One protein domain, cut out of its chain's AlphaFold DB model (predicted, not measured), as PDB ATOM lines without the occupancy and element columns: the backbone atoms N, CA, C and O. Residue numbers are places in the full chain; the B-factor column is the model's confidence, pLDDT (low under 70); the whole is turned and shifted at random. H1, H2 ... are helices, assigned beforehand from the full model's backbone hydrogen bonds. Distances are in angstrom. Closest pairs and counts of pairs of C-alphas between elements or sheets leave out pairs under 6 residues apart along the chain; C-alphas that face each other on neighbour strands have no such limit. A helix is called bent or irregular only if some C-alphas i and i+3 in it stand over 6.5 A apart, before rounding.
ATOM      1  N   TYR A 243     137.763  97.526 144.570       92.44
ATOM      2  CA  TYR A 243     137.381  97.701 143.166       92.44
ATOM      3  C   TYR A 243     135.862  97.735 142.956       92.44
ATOM      4  O   TYR A 243     135.412  98.066 141.858       92.44
ATOM      5  N   TRP A 244     135.071  97.399 143.980       94.44
ATOM      6  CA  TRP A 244     133.629  97.557 143.929       94.44
ATOM      7  C   TRP A 244     133.251  99.025 143.740       94.44
ATOM      8  O   TRP A 244     133.804  99.925 144.371       94.44
ATOM      9  N   ASN A 245     132.271  99.258 142.874       94.19
ATOM     10  CA  ASN A 245     131.688 100.563 142.632       94.19
ATOM     11  C   ASN A 245     130.178 100.470 142.862       94.19
ATOM     12  O   ASN A 245     129.549  99.518 142.407       94.19
ATOM     13  N   GLU A 246     129.574 101.472 143.501       92.12
ATOM     14  CA  GLU A 246     128.125 101.499 143.754       92.12
ATOM     15  C   GLU A 246     127.281 101.420 142.471       92.12
ATOM     16  O   GLU A 246     126.174 100.882 142.485       92.12
ATOM     17  N   ALA A 247     127.817 101.850 141.323       94.19
ATOM     18  CA  ALA A 247     127.182 101.655 140.022       94.19
ATOM     19  C   ALA A 247     127.004 100.169 139.642       94.19
ATOM     20  O   ALA A 247     126.258  99.865 138.712       94.19
ATOM     21  N   PHE A 248     127.668  99.239 140.336       96.19
ATOM     22  CA  PHE A 248     127.504  97.798 140.151       96.19
ATOM     23  C   PHE A 248     126.318  97.232 140.929       96.19
ATOM     24  O   PHE A 248     125.815  96.182 140.546       96.19
ATOM     25  N   ALA A 249     125.802  97.923 141.953       93.44
ATOM     26  CA  ALA A 249     124.718  97.433 142.809       93.44
ATOM     27  C   ALA A 249     123.492  96.857 142.063       93.44
ATOM     28  O   ALA A 249     122.950  95.853 142.535       93.44
ATOM     29  N   PRO A 250     123.065  97.374 140.887       94.25
ATOM     30  CA  PRO A 250     121.984  96.758 140.121       94.25
ATOM     31  C   PRO A 250     122.212  95.280 139.770       94.25
ATOM     32  O   PRO A 250     121.235  94.549 139.626       94.25
ATOM     33  N   CYS A 251     123.462  94.811 139.652       94.88
ATOM     34  CA  CYS A 251     123.763  93.410 139.348       94.88
ATOM     35  C   CYS A 251     123.422  92.452 140.497       94.88
ATOM     36  O   CYS A 251     123.204  91.270 140.245       94.88
ATOM     37  N   LEU A 252     123.307  92.952 141.734       93.19
ATOM     38  CA  LEU A 252     122.894  92.155 142.888       93.19
ATOM     39  C   LEU A 252     121.422  91.723 142.795       93.19
ATOM     40  O   LEU A 252     120.996  90.859 143.556       93.19
ATOM     41  N   SER A 253     120.625  92.308 141.896       90.75
ATOM     42  CA  SER A 253     119.213  91.952 141.774       90.75
ATOM     43  C   SER A 253     119.014  90.576 141.137       90.75
ATOM     44  O   SER A 253     119.784  90.140 140.275       90.75
ATOM     45  N   TRP A 254     117.907  89.921 141.504       89.31
ATOM     46  CA  TRP A 254     117.466  88.664 140.895       89.31
ATOM     47  C   TRP A 254     117.470  88.732 139.363       89.31
ATOM     48  O   TRP A 254     117.876  87.783 138.694       89.31
ATOM     49  N   GLU A 255     117.050  89.862 138.783       91.25
ATOM     50  CA  GLU A 255     116.934  90.090 137.335       91.25
ATOM     51  C   GLU A 255     118.251  89.900 136.575       91.25
ATOM     52  O   GLU A 255     118.239  89.546 135.395       91.25
ATOM     53  N   PHE A 256     119.391  90.104 137.238       95.88
ATOM     54  CA  PHE A 256     120.690  89.974 136.598       95.88
ATOM     55  C   PHE A 256     121.106  88.508 136.417       95.88
ATOM     56  O   PHE A 256     121.450  88.113 135.302       95.88
ATOM     57  N   TRP A 257     121.046  87.696 137.476       95.06
ATOM     58  CA  TRP A 257     121.680  86.369 137.530       95.06
ATOM     59  C   TRP A 257     120.701  85.187 137.630       95.06
ATOM     60  O   TRP A 257     121.113  84.030 137.665       95.06
ATOM     61  N   ASN A 258     119.387  85.418 137.650       92.12
ATOM     62  CA  ASN A 258     118.449  84.300 137.568       92.12
ATOM     63  C   ASN A 258     118.510  83.594 136.199       92.12
ATOM     64  O   ASN A 258     119.036  84.127 135.225       92.12
ATOM     65  N   LYS A 259     117.891  82.412 136.076       91.50
ATOM     66  CA  LYS A 259     117.888  81.608 134.832       91.50
ATOM     67  C   LYS A 259     117.347  82.323 133.581       91.50
ATOM     68  O   LYS A 259     117.692  81.968 132.462       91.50
ATOM     69  N   LYS A 260     116.473  83.319 133.754       90.62
ATOM     70  CA  LYS A 260     115.938  84.197 132.697       90.62
ATOM     71  C   LYS A 260     116.607  85.577 132.685       90.62
ATOM     72  O   LYS A 260     116.150  86.450 131.953       90.62
ATOM     73  N   GLY A 261     117.642  85.784 133.490       94.19
ATOM     74  CA  GLY A 261     118.320  87.058 133.671       94.19
ATOM     75  C   GLY A 261     119.232  87.442 132.509       94.19
ATOM     76  O   GLY A 261     119.174  86.867 131.415       94.19
ATOM     77  N   ILE A 262     120.068  88.444 132.756       97.69
ATOM     78  CA  ILE A 262     121.032  89.007 131.801       97.69
ATOM     79  C   ILE A 262     122.267  88.117 131.679       97.69
ATOM     80  O   ILE A 262     122.691  87.797 130.570       97.69
ATOM     81  N   LEU A 263     122.813  87.679 132.814       98.50
ATOM     82  CA  LEU A 263     124.030  86.883 132.885       98.50
ATOM     83  C   LEU A 263     123.991  85.605 132.020       98.50
ATOM     84  O   LEU A 263     124.908  85.438 131.216       98.50
ATOM     85  N   PRO A 264     122.956  84.735 132.064       98.44
ATOM     86  CA  PRO A 264     122.952  83.521 131.243       98.44
ATOM     87  C   PRO A 264     122.866  83.816 129.737       98.44
ATOM     88  O   PRO A 264     123.351  83.029 128.925       98.44
ATOM     89  N   VAL A 265     122.300  84.963 129.335       98.50
ATOM     90  CA  VAL A 265     122.285  85.390 127.925       98.50
ATOM     91  C   VAL A 265     123.695  85.745 127.464       98.50
ATOM     92  O   VAL A 265     124.149  85.226 126.449       98.50
ATOM     93  N   LEU A 266     124.407  86.576 128.228       98.62
ATOM     94  CA  LEU A 266     125.775  86.977 127.887       98.62
ATOM     95  C   LEU A 266     126.747  85.790 127.931       98.62
ATOM     96  O   LEU A 266     127.571  85.648 127.030       98.62
ATOM     97  N   LEU A 267     126.600  84.883 128.902       98.62
ATOM     98  CA  LEU A 267     127.385  83.644 128.956       98.62
ATOM     99  C   LEU A 267     127.099  82.730 127.762       98.62
ATOM    100  O   LEU A 267     128.024  82.107 127.243       98.62
ATOM    101  N   SER A 268     125.849  82.683 127.283       98.62
ATOM    102  CA  SER A 268     125.522  81.921 126.074       98.62
ATOM    103  C   SER A 268     126.289  82.437 124.853       98.62
ATOM    104  O   SER A 268     126.711  81.659 123.998       98.62
ATOM    105  N   PHE A 269     126.506  83.753 124.778       98.50
ATOM    106  CA  PHE A 269     127.305  84.358 123.717       98.50
ATOM    107  C   PHE A 269     128.792  84.055 123.916       98.50
ATOM    108  O   PHE A 269     129.415  83.504 123.015       98.50
ATOM    109  N   LYS A 270     129.343  84.321 125.107       98.19
ATOM    110  CA  LYS A 270     130.767  84.097 125.410       98.19
ATOM    111  C   LYS A 270     131.219  82.663 125.118       98.19
ATOM    112  O   LYS A 270     132.282  82.465 124.545       98.19
ATOM    113  N   TYR A 271     130.408  81.671 125.488       97.81
ATOM    114  CA  TYR A 271     130.748  80.253 125.328       97.81
ATOM    115  C   TYR A 271     130.176  79.606 124.062       97.81
ATOM    116  O   TYR A 271     130.303  78.394 123.897       97.81
ATOM    117  N   ALA A 272     129.520  80.380 123.190       97.31
ATOM    118  CA  ALA A 272     128.890  79.894 121.958       97.31
ATOM    119  C   ALA A 272     127.986  78.652 122.153       97.31
ATOM    120  O   ALA A 272     127.870  77.800 121.272       97.31
ATOM    121  N   ARG A 273     127.313  78.558 123.305       96.44
ATOM    122  CA  ARG A 273     126.385  77.476 123.677       96.44
ATOM    123  C   ARG A 273     125.181  78.049 124.407       96.44
ATOM    124  O   ARG A 273     125.193  79.204 124.802       96.44
ATOM    125  N   THR A 274     124.142  77.261 124.637       96.50
ATOM    126  CA  THR A 274     123.048  77.690 125.510       96.50
ATOM    127  C   THR A 274     123.399  77.519 126.987       96.50
ATOM    128  O   THR A 274     123.907  76.484 127.414       96.50
ATOM    129  N   VAL A 275     123.132  78.570 127.767       97.25
ATOM    130  CA  VAL A 275     123.314  78.633 129.224       97.25
ATOM    131  C   VAL A 275     121.982  79.052 129.848       97.25
ATOM    132  O   VAL A 275     121.366  80.026 129.412       97.25
ATOM    133  N   GLY A 276     121.487  78.293 130.831       91.31
ATOM    134  CA  GLY A 276     120.235  78.596 131.550       91.31
ATOM    135  C   GLY A 276     118.953  78.508 130.702       91.31
ATOM    136  O   GLY A 276     117.874  78.893 131.153       91.31
ATOM    137  N   SER A 277     119.049  77.997 129.472       91.62
ATOM    138  CA  SER A 277     117.964  77.934 128.491       91.62
ATOM    139  C   SER A 277     117.907  76.568 127.810       91.62
ATOM    140  O   SER A 277     118.918  75.893 127.667       91.62
ATOM    141  N   ARG A 278     116.714  76.181 127.345       92.25
ATOM    142  CA  ARG A 278     116.490  74.970 126.530       92.25
ATOM    143  C   ARG A 278     116.550  75.239 125.024       92.25
ATOM    144  O   ARG A 278     116.183  74.377 124.233       92.25
ATOM    145  N   LEU A 279     116.914  76.458 124.634       94.94
ATOM    146  CA  LEU A 279     117.020  76.832 123.229       94.94
ATOM    147  C   LEU A 279     118.195  76.090 122.558       94.94
ATOM    148  O   LEU A 279     119.139  75.702 123.251       94.94
ATOM    149  N   PRO A 280     118.142  75.866 121.234       94.25
ATOM    150  CA  PRO A 280     119.120  75.012 120.570       94.25
ATOM    151  C   PRO A 280     120.483  75.680 120.347       94.25
ATOM    152  O   PRO A 280     121.482  74.978 120.232       94.25
ATOM    153  N   SER A 281     120.555  77.013 120.293       96.56
ATOM    154  CA  SER A 281     121.817  77.726 120.065       96.56
ATOM    155  C   SER A 281     121.875  79.101 120.737       96.56
ATOM    156  O   SER A 281     120.853  79.672 121.129       96.56
ATOM    157  N   ALA A 282     123.081  79.673 120.817       97.38
ATOM    158  CA  ALA A 282     123.287  81.051 121.260       97.38
ATOM    159  C   ALA A 282     122.514  82.065 120.389       97.38
ATOM    160  O   ALA A 282     122.001  83.057 120.907       97.38
ATOM    161  N   TYR A 283     122.365  81.793 119.085       98.06
ATOM    162  CA  TYR A 283     121.545  82.610 118.184       98.06
ATOM    163  C   TYR A 283     120.071  82.620 118.610       98.06
ATOM    164  O   TYR A 283     119.441  83.676 118.645       98.06
ATOM    165  N   ASP A 284     119.518  81.462 118.976       97.38
ATOM    166  CA  ASP A 284     118.126  81.377 119.427       97.38
ATOM    167  C   ASP A 284     117.939  82.093 120.768       97.38
ATOM    168  O   ASP A 284     116.925  82.760 120.985       97.38
ATOM    169  N   VAL A 285     118.946  82.017 121.648       97.69
ATOM    170  CA  VAL A 285     118.984  82.795 122.894       97.69
ATOM    171  C   VAL A 285     118.964  84.293 122.606       97.69
ATOM    172  O   VAL A 285     118.162  84.994 123.222       97.69
ATOM    173  N   LEU A 286     119.765  84.785 121.651       97.94
ATOM    174  CA  LEU A 286     119.715  86.184 121.222       97.94
ATOM    175  C   LEU A 286     118.312  86.543 120.725       97.94
ATOM    176  O   LEU A 286     117.713  87.487 121.232       97.94
ATOM    177  N   ALA A 287     117.764  85.782 119.775       96.81
ATOM    178  CA  ALA A 287     116.454  86.060 119.189       96.81
ATOM    179  C   ALA A 287     115.345  86.140 120.255       96.81
ATOM    180  O   ALA A 287     114.504  87.039 120.211       96.81
ATOM    181  N   ALA A 288     115.368  85.254 121.255       96.31
ATOM    182  CA  ALA A 288     114.449  85.317 122.387       96.31
ATOM    183  C   ALA A 288     114.713  86.536 123.291       96.31
ATOM    184  O   ALA A 288     113.774  87.185 123.751       96.31
ATOM    185  N   ALA A 289     115.981  86.870 123.544       96.06
ATOM    186  CA  ALA A 289     116.374  87.963 124.426       96.06
ATOM    187  C   ALA A 289     116.005  89.355 123.877       96.06
ATOM    188  O   ALA A 289     115.612  90.225 124.653       96.06
ATOM    189  N   LEU A 290     116.042  89.558 122.553       94.88
ATOM    190  CA  LEU A 290     115.688  90.838 121.909       94.88
ATOM    191  C   LEU A 290     114.205  91.226 122.045       94.88
ATOM    192  O   LEU A 290     113.854  92.390 121.832       94.88
ATOM    193  N   ASN A 291     113.358  90.260 122.410       91.88
ATOM    194  CA  ASN A 291     111.925  90.438 122.638       91.88
ATOM    195  C   ASN A 291     111.571  90.618 124.125       91.88
ATOM    196  O   ASN A 291     110.394  90.653 124.471       91.88
ATOM    197  N   ARG A 292     112.562  90.719 125.022       90.81
ATOM    198  CA  ARG A 292     112.315  90.943 126.452       90.81
ATOM    199  C   ARG A 292     111.924  92.398 126.709       90.81
ATOM    200  O   ARG A 292     112.738  93.303 126.521       90.81
ATOM    201  N   GLY A 293     110.688  92.589 127.152       86.50
ATOM    202  CA  GLY A 293     110.084  93.887 127.425       86.50
ATOM    203  C   GLY A 293     108.574  93.855 127.192       86.50
ATOM    204  O   GLY A 293     108.015  92.805 126.874       86.50
ATOM    205  N   GLU A 294     107.915  94.996 127.356       82.25
ATOM    206  CA  GLU A 294     106.462  95.141 127.217       82.25
ATOM    207  C   GLU A 294     106.125  96.465 126.527       82.25
ATOM    208  O   GLU A 294     106.947  97.380 126.481       82.25
ATOM    209  N   SER A 295     104.908  96.590 125.989       83.06
ATOM    210  CA  SER A 295     104.402  97.846 125.406       83.06
ATOM    211  C   SER A 295     105.343  98.477 124.363       83.06
ATOM    212  O   SER A 295     105.549  99.689 124.348       83.06
ATOM    213  N   ASN A 296     105.942  97.645 123.497       81.31
ATOM    214  CA  ASN A 296     106.952  98.030 122.498       81.31
ATOM    215  C   ASN A 296     108.235  98.672 123.065       81.31
ATOM    216  O   ASN A 296     108.983  99.310 122.325       81.31
ATOM    217  N   GLN A 297     108.533  98.472 124.348       85.25
ATOM    218  CA  GLN A 297     109.789  98.886 124.969       85.25
ATOM    219  C   GLN A 297     110.662  97.670 125.251       85.25
ATOM    220  O   GLN A 297     110.210  96.703 125.856       85.25
ATOM    221  N   TYR A 298     111.929  97.734 124.836       91.75
ATOM    222  CA  TYR A 298     112.877  96.621 124.935       91.75
ATOM    223  C   TYR A 298     114.179  97.094 125.597       91.75
ATOM    224  O   TYR A 298     115.202  97.250 124.923       91.75
ATOM    225  N   PRO A 299     114.152  97.372 126.913       91.56
ATOM    226  CA  PRO A 299     115.215  98.101 127.608       91.56
ATOM    227  C   PRO A 299     116.593  97.434 127.496       91.56
ATOM    228  O   PRO A 299     117.597  98.124 127.323       91.56
ATOM    229  N   LEU A 300     116.641  96.098 127.513       94.69
ATOM    230  CA  LEU A 300     117.879  95.308 127.481       94.69
ATOM    231  C   LEU A 300     118.372  94.973 126.065       94.69
ATOM    232  O   LEU A 300     119.445  94.388 125.904       94.69
ATOM    233  N   ARG A 301     117.612  95.339 125.025       94.75
ATOM    234  CA  ARG A 301     117.918  94.986 123.631       94.75
ATOM    235  C   ARG A 301     119.316  95.442 123.222       94.75
ATOM    236  O   ARG A 301     120.066  94.654 122.654       94.75
ATOM    237  N   ARG A 302     119.680  96.686 123.561       95.69
ATOM    238  CA  ARG A 302     121.020  97.230 123.307       95.69
ATOM    239  C   ARG A 302     122.098  96.348 123.930       95.69
ATOM    240  O   ARG A 302     122.998  95.924 123.217       95.69
ATOM    241  N   LEU A 303     122.001  96.055 125.226       97.06
ATOM    242  CA  LEU A 303     123.021  95.294 125.950       97.06
ATOM    243  C   LEU A 303     123.283  93.928 125.297       97.06
ATOM    244  O   LEU A 303     124.436  93.547 125.104       97.06
ATOM    245  N   PHE A 304     122.226  93.220 124.889       97.81
ATOM    246  CA  PHE A 304     122.368  91.921 124.230       97.81
ATOM    247  C   PHE A 304     122.972  92.015 122.826       97.81
ATOM    248  O   PHE A 304     123.785  91.167 122.468       97.81
ATOM    249  N   LEU A 305     122.626  93.042 122.046       97.69
ATOM    250  CA  LEU A 305     123.233  93.261 120.727       97.69
ATOM    251  C   LEU A 305     124.720  93.600 120.839       97.69
ATOM    252  O   LEU A 305     125.523  93.029 120.103       97.69
ATOM    253  N   LEU A 306     125.099  94.454 121.794       97.50
ATOM    254  CA  LEU A 306     126.503  94.782 122.053       97.50
ATOM    255  C   LEU A 306     127.285  93.563 122.570       97.50
ATOM    256  O   LEU A 306     128.425  93.341 122.159       97.50
ATOM    257  N   GLY A 307     126.660  92.730 123.407       98.00
ATOM    258  CA  GLY A 307     127.223  91.444 123.822       98.00
ATOM    259  C   GLY A 307     127.470  90.519 122.633       98.00
ATOM    260  O   GLY A 307     128.571  90.001 122.472       98.00
ATOM    261  N   TRP A 308     126.488  90.376 121.740       98.38
ATOM    262  CA  TRP A 308     126.648  89.588 120.519       98.38
ATOM    263  C   TRP A 308     127.778  90.113 119.622       98.38
ATOM    264  O   TRP A 308     128.583  89.330 119.121       98.38
ATOM    265  N   GLN A 309     127.862  91.436 119.446       96.88
ATOM    266  CA  GLN A 309     128.924  92.096 118.679       96.88
ATOM    267  C   GLN A 309     130.322  91.832 119.242       96.88
ATOM    268  O   GLN A 309     131.270  91.740 118.462       96.88
ATOM    269  N   SER A 310     130.433  91.711 120.567       97.56
ATOM    270  CA  SER A 310     131.704  91.506 121.264       97.56
ATOM    271  C   SER A 310     132.169  90.051 121.199       97.56
ATOM    272  O   SER A 310     133.340  89.801 120.938       97.56
ATOM    273  N   PHE A 311     131.265  89.085 121.404       98.00
ATOM    274  CA  PHE A 311     131.632  87.662 121.476       98.00
ATOM    275  C   PHE A 311     131.589  86.921 120.136       98.00
ATOM    276  O   PHE A 311     132.250  85.899 119.992       98.00
ATOM    277  N   GLN A 312     130.803  87.406 119.169       96.56
ATOM    278  CA  GLN A 312     130.700  86.870 117.805       96.56
ATOM    279  C   GLN A 312     130.601  85.328 117.705       96.56
ATOM    280  O   GLN A 312     131.426  84.701 117.033       96.56
ATOM    281  N   PRO A 313     129.590  84.682 118.327       96.69
ATOM    282  CA  PRO A 313     129.404  83.237 118.199       96.69
ATOM    283  C   PRO A 313     129.225  82.811 116.736       96.69
ATOM    284  O   PRO A 313     128.708  83.571 115.912       96.69
ATOM    285  N   GLN A 314     129.586  81.565 116.418       94.44
ATOM    286  CA  GLN A 314     129.421  81.023 115.068       94.44
ATOM    287  C   GLN A 314     127.955  81.024 114.618       94.44
ATOM    288  O   GLN A 314     127.038  80.753 115.397       94.44
ATOM    289  N   THR A 315     127.739  81.311 113.333       95.75
ATOM    290  CA  THR A 315     126.407  81.402 112.725       95.75
ATOM    291  C   THR A 315     126.388  80.761 111.348       95.75
ATOM    292  O   THR A 315     127.391  80.728 110.643       95.75
ATOM    293  N   THR A 316     125.217  80.273 110.952       96.88
ATOM    294  CA  THR A 316     124.928  79.937 109.551       96.88
ATOM    295  C   THR A 316     124.719  81.207 108.724       96.88
ATOM    296  O   THR A 316     124.304  82.239 109.257       96.88
ATOM    297  N   ASP A 317     124.861  81.123 107.401       95.94
ATOM    298  CA  ASP A 317     124.632  82.263 106.496       95.94
ATOM    299  C   ASP A 317     123.248  82.909 106.666       95.94
ATOM    300  O   ASP A 317     123.079  84.127 106.572       95.94
ATOM    301  N   LYS A 318     122.224  82.092 106.943       95.88
ATOM    302  CA  LYS A 318     120.858  82.576 107.185       95.88
ATOM    303  C   LYS A 318     120.759  83.356 108.499       95.88
ATOM    304  O   LYS A 318     120.087  84.391 108.557       95.88
ATOM    305  N   GLN A 319     121.420  82.870 109.547       97.00
ATOM    306  CA  GLN A 319     121.475  83.543 110.842       97.00
ATOM    307  C   GLN A 319     122.266  84.847 110.737       97.00
ATOM    308  O   GLN A 319     121.772  85.871 111.201       97.00
ATOM    309  N   ALA A 320     123.410  84.851 110.045       95.25
ATOM    310  CA  ALA A 320     124.223  86.044 109.815       95.25
ATOM    311  C   ALA A 320     123.416  87.173 109.148       95.25
ATOM    312  O   ALA A 320     123.394  88.300 109.643       95.25
ATOM    313  N   LYS A 321     122.645  86.863 108.092       96.06
ATOM    314  CA  LYS A 321     121.722  87.829 107.460       96.06
ATOM    315  C   LYS A 321     120.680  88.377 108.439       96.06
ATOM    316  O   LYS A 321     120.353  89.560 108.407       96.06
ATOM    317  N   THR A 322     120.160  87.523 109.319       96.38
ATOM    318  CA  THR A 322     119.168  87.930 110.324       96.38
ATOM    319  C   THR A 322     119.791  88.809 111.410       96.38
ATOM    320  O   THR A 322     119.176  89.785 111.827       96.38
ATOM    321  N   ILE A 323     121.025  88.518 111.820       96.31
ATOM    322  CA  ILE A 323     121.777  89.315 112.793       96.31
ATOM    323  C   ILE A 323     122.047  90.715 112.251       96.31
ATOM    324  O   ILE A 323     121.848  91.675 112.985       96.31
ATOM    325  N   ILE A 324     122.406  90.860 110.970       95.38
ATOM    326  CA  ILE A 324     122.562  92.183 110.340       95.38
ATOM    327  C   ILE A 324     121.282  93.016 110.513       95.38
ATOM    328  O   ILE A 324     121.354  94.184 110.884       95.38
ATOM    329  N   ARG A 325     120.105  92.402 110.329       95.31
ATOM    330  CA  ARG A 325     118.819  93.061 110.596       95.31
ATOM    331  C   ARG A 325     118.624  93.374 112.082       95.31
ATOM    332  O   ARG A 325     118.138  94.444 112.402       95.31
ATOM    333  N   PHE A 326     118.987  92.480 112.998       95.81
ATOM    334  CA  PHE A 326     118.892  92.770 114.434       95.81
ATOM    335  C   PHE A 326     119.784  93.939 114.863       95.81
ATOM    336  O   PHE A 326     119.383  94.730 115.712       95.81
ATOM    337  N   MET A 327     120.959  94.094 114.252       95.31
ATOM    338  CA  MET A 327     121.869  95.198 114.562       95.31
ATOM    339  C   MET A 327     121.281  96.569 114.210       95.31
ATOM    340  O   MET A 327     121.649  97.556 114.843       95.31
ATOM    341  N   THR A 328     120.316  96.658 113.283       94.25
ATOM    342  CA  THR A 328     119.653  97.940 112.986       94.25
ATOM    343  C   THR A 328     118.847  98.469 114.168       94.25
ATOM    344  O   THR A 328     118.603  99.671 114.232       94.25
ATOM    345  N   TYR A 329     118.472  97.615 115.129       92.12
ATOM    346  CA  TYR A 329     117.762  98.043 116.335       92.12
ATOM    347  C   TYR A 329     118.599  98.955 117.240       92.12
ATOM    348  O   TYR A 329     118.035  99.692 118.042       92.12
ATOM    349  N   LEU A 330     119.932  98.953 117.112       90.38
ATOM    350  CA  LEU A 330     120.792  99.898 117.836       90.38
ATOM    351  C   LEU A 330     120.579 101.352 117.389       90.38
ATOM    352  O   LEU A 330     120.887 102.265 118.150       90.38
ATOM    353  N   ASN A 331     120.034 101.557 116.186       86.44
ATOM    354  CA  ASN A 331     119.752 102.877 115.622       86.44
ATOM    355  C   ASN A 331     118.331 103.368 115.938       86.44
ATOM    356  O   ASN A 331     117.972 104.486 115.572       86.44
ATOM    357  N   GLU A 332     117.492 102.538 116.564       82.88
ATOM    358  CA  GLU A 332     116.153 102.951 116.976       82.88
ATOM    359  C   GLU A 332     116.258 103.989 118.101       82.88
ATOM    360  O   GLU A 332     117.044 103.829 119.037       82.88
ATOM    361  N   ASN A 333     115.427 105.036 118.047       65.69
ATOM    362  CA  ASN A 333     115.278 106.018 119.128       65.69
ATOM    363  C   ASN A 333     114.539 105.388 120.326       65.69
ATOM    364  O   ASN A 333     113.408 105.754 120.646       65.69
ATOM    365  N   ALA A 334     115.162 104.399 120.965       72.88
ATOM    366  CA  ALA A 334     114.636 103.672 122.107       72.88
ATOM    367  C   ALA A 334     115.342 104.099 123.400       72.88
ATOM    368  O   ALA A 334     116.551 104.334 123.440       72.88
ATOM    369  N   LYS A 335     114.583 104.165 124.498       78.62
ATOM    370  CA  LYS A 335     115.166 104.290 125.837       78.62
ATOM    371  C   LYS A 335     115.784 102.945 126.218       78.62
ATOM    372  O   LYS A 335     115.067 102.010 126.563       78.62
ATOM    373  N   PHE A 336     117.106 102.854 126.128       84.19
ATOM    374  CA  PHE A 336     117.851 101.678 126.564       84.19
ATOM    375  C   PHE A 336     118.222 101.768 128.039       84.19
ATOM    376  O   PHE A 336     118.605 102.827 128.540       84.19
ATOM    377  N   GLU A 337     118.160 100.630 128.715       88.50
ATOM    378  CA  GLU A 337     118.639 100.490 130.078       88.50
ATOM    379  C   GLU A 337     120.158 100.300 130.077       88.50
ATOM    380  O   GLU A 337     120.697  99.478 129.337       88.50
ATOM    381  N   ARG A 338     120.846 101.097 130.903       93.25
ATOM    382  CA  ARG A 338     122.313 101.096 131.037       93.25
ATOM    383  C   ARG A 338     122.790 100.737 132.442       93.25
ATOM    384  O   ARG A 338     123.989 100.709 132.689       93.25
ATOM    385  N   LYS A 339     121.867 100.440 133.370       94.12
ATOM    386  CA  LYS A 339     122.179 100.215 134.796       94.12
ATOM    387  C   LYS A 339     123.106  99.017 135.051       94.12
ATOM    388  O   LYS A 339     123.644  98.894 136.140       94.12
ATOM    389  N   TYR A 340     123.295  98.148 134.056       96.38
ATOM    390  CA  TYR A 340     124.180  96.985 134.135       96.38
ATOM    391  C   TYR A 340     125.511  97.168 133.401       96.38
ATOM    392  O   TYR A 340     126.411  96.359 133.607       96.38
ATOM    393  N   ASP A 341     125.652  98.199 132.558       96.50
ATOM    394  CA  ASP A 341     126.802  98.361 131.662       96.50
ATOM    395  C   ASP A 341     128.117  98.361 132.456       96.50
ATOM    396  O   ASP A 341     129.027  97.591 132.147       96.50
ATOM    397  N   ALA A 342     128.177  99.157 133.531       96.06
ATOM    398  CA  ALA A 342     129.351  99.301 134.386       96.06
ATOM    399  C   ALA A 342     129.873  97.943 134.886       96.06
ATOM    400  O   ALA A 342     131.023  97.593 134.630       96.06
ATOM    401  N   PHE A 343     129.012  97.138 135.515       97.62
ATOM    402  CA  PHE A 343     129.412  95.828 136.025       97.62
ATOM    403  C   PHE A 343     129.724  94.833 134.899       97.62
ATOM    404  O   PHE A 343     130.721  94.119 134.970       97.62
ATOM    405  N   VAL A 344     128.926  94.823 133.824       97.94
ATOM    406  CA  VAL A 344     129.149  93.950 132.659       97.94
ATOM    407  C   VAL A 344     130.518  94.206 132.024       97.94
ATOM    408  O   VAL A 344     131.170  93.252 131.622       97.94
ATOM    409  N   SER A 345     130.999  95.451 131.972       96.44
ATOM    410  CA  SER A 345     132.324  95.775 131.408       96.44
ATOM    411  C   SER A 345     133.518  95.284 132.225       96.44
ATOM    412  O   SER A 345     134.631  95.153 131.703       96.44
ATOM    413  N   VAL A 346     133.291  95.056 133.518       95.81
ATOM    414  CA  VAL A 346     134.289  94.503 134.427       95.81
ATOM    415  C   VAL A 346     134.216  92.981 134.400       95.81
ATOM    416  O   VAL A 346     135.251  92.333 134.289       95.81
ATOM    417  N   LEU A 347     133.000  92.425 134.407       97.06
ATOM    418  CA  LEU A 347     132.752  90.987 134.336       97.06
ATOM    419  C   LEU A 347     133.145  90.378 132.976       97.06
ATOM    420  O   LEU A 347     133.603  89.241 132.913       97.06
ATOM    421  N   PHE A 348     132.985  91.141 131.894       97.25
ATOM    422  CA  PHE A 348     133.327  90.763 130.524       97.25
ATOM    423  C   PHE A 348     134.204  91.844 129.879       97.25
ATOM    424  O   PHE A 348     133.688  92.750 129.210       97.25
ATOM    425  N   PRO A 349     135.537  91.776 130.062       95.06
ATOM    426  CA  PRO A 349     136.467  92.761 129.511       95.06
ATOM    427  C   PRO A 349     136.338  92.968 127.993       95.06
ATOM    428  O   PRO A 349     136.567  94.076 127.511       95.06
ATOM    429  N   GLU A 350     135.904  91.947 127.247       95.94
ATOM    430  CA  GLU A 350     135.655  92.007 125.799       95.94
ATOM    431  C   GLU A 350     134.572  93.032 125.420       95.94
ATOM    432  O   GLU A 350     134.595  93.589 124.325       95.94
ATOM    433  N   MET A 351     133.638  93.321 126.333       97.12
ATOM    434  CA  MET A 351     132.554  94.287 126.127       97.12
ATOM    435  C   MET A 351     132.922  95.712 126.569       97.12
ATOM    436  O   MET A 351     132.152  96.647 126.338       97.12
ATOM    437  N   ARG A 352     134.080  95.921 127.209       94.06
ATOM    438  CA  ARG A 352     134.418  97.197 127.862       94.06
ATOM    439  C   ARG A 352     134.398  98.385 126.904       94.06
ATOM    440  O   ARG A 352     133.769  99.397 127.195       94.06
TER     441      ARG A 352
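This is residues 243 to 352 of the 357 residues of the protein "GIY-YIG domain-containing protein" of Nissabacter sp. SGAir0207 (UniProt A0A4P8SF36). Three helices, H3, H4 and H5, pack side by side at shallow tilts as a small triangular core, and the longest helix, H6, meets the first part of H5 near its own last residues, 326 to 330, making a steep corner with it. H8 packs on H5 and makes a corner with H7, and H1, which packs about perpendicular on H7, lies with Tyr 243 toward the end of the longest axis away from the first residues of H6. The printed part has 110 residues with eight named helices, H1 to H8 in order, and no named strand; the class is all helix, with 64 residues in named elements. The whole is compact, with a radius of gyration of the C-alphas of 13.5 A, and spans 42 by 31 by 24 A.

H1, residues 246 to 252, begins with C-alpha 246 at (128.125, 101.499, 143.754) and is irregular, with C-alphas 247 and 250 7.1 A apart. H2 is residues 254 to 257. H3, residues 263 to 270, measures 10.4 A from first to last C-alpha, and H4, residues 282 to 289, 10.3 A. H5, residues 301 to 311, measures 15.7 A. H6, residues 317 to 331, measures 23.1 A and begins with C-alpha 317 at (124.632, 82.263, 106.496). H7 is residues 341 to 347. H8, residues 349 to 352, ends with C-alpha 352 at (134.418, 97.197, 127.862).

H5 is the hub, touching four other helices. H4 and H5 form a hairpin at a shallow tilt of 12 degrees, with C-alphas of Leu 286 and Phe 304 closest at 7.0 A. H3 and H4 form another, at 34 degrees, only just short of steep, with C-alphas of Ser 268 and Ala 282 closest at 5.4 A. H3 touches H5, the closest C-alphas being those of Lys 270 and Phe 311, 5.4 A apart. H6 touches H5 with residues 326 to 330 alone, opposite ways at a steep tilt of 49 degrees; the C-alphas of Arg 302 and Leu 330 come closest, at 6.1 A. H8 touches H5, with C-alphas of Ser 310 and Met 351 closest at 5.7 A. H7 and H8 touch only at the corner, with C-alphas of Ser 345 and Arg 352 closest at 4.4 A. H1 touches H7 about perpendicular, at 74 degrees, with C-alphas of Phe 248 and Phe 343 closest at 5.0 A. H2 and H3 only just touch, and only at the corner, with 3 pairs of C-alphas within 8 A, the closest those of Trp 257 and Leu 263 at 5.2 A. H6 and H7 are apart. In H3, H4 and H5 every O i to N i+4 pair is within hydrogen-bond range, against 7 of 11 in H6, 2 of 3 in H7 and 0 of 3 in H1, where 3 of 4 O i to N i+3 pairs are; H2 and H8 are too short for an i+4 pair.

The C-alphas farthest apart, of Tyr 243 and Lys 318, are 42.4 A apart. The printed part has no cut. The links H3 to H4 and H4 to H5 are long. The mean pLDDT of the printed part is 93.9, and residue 333 is under 70.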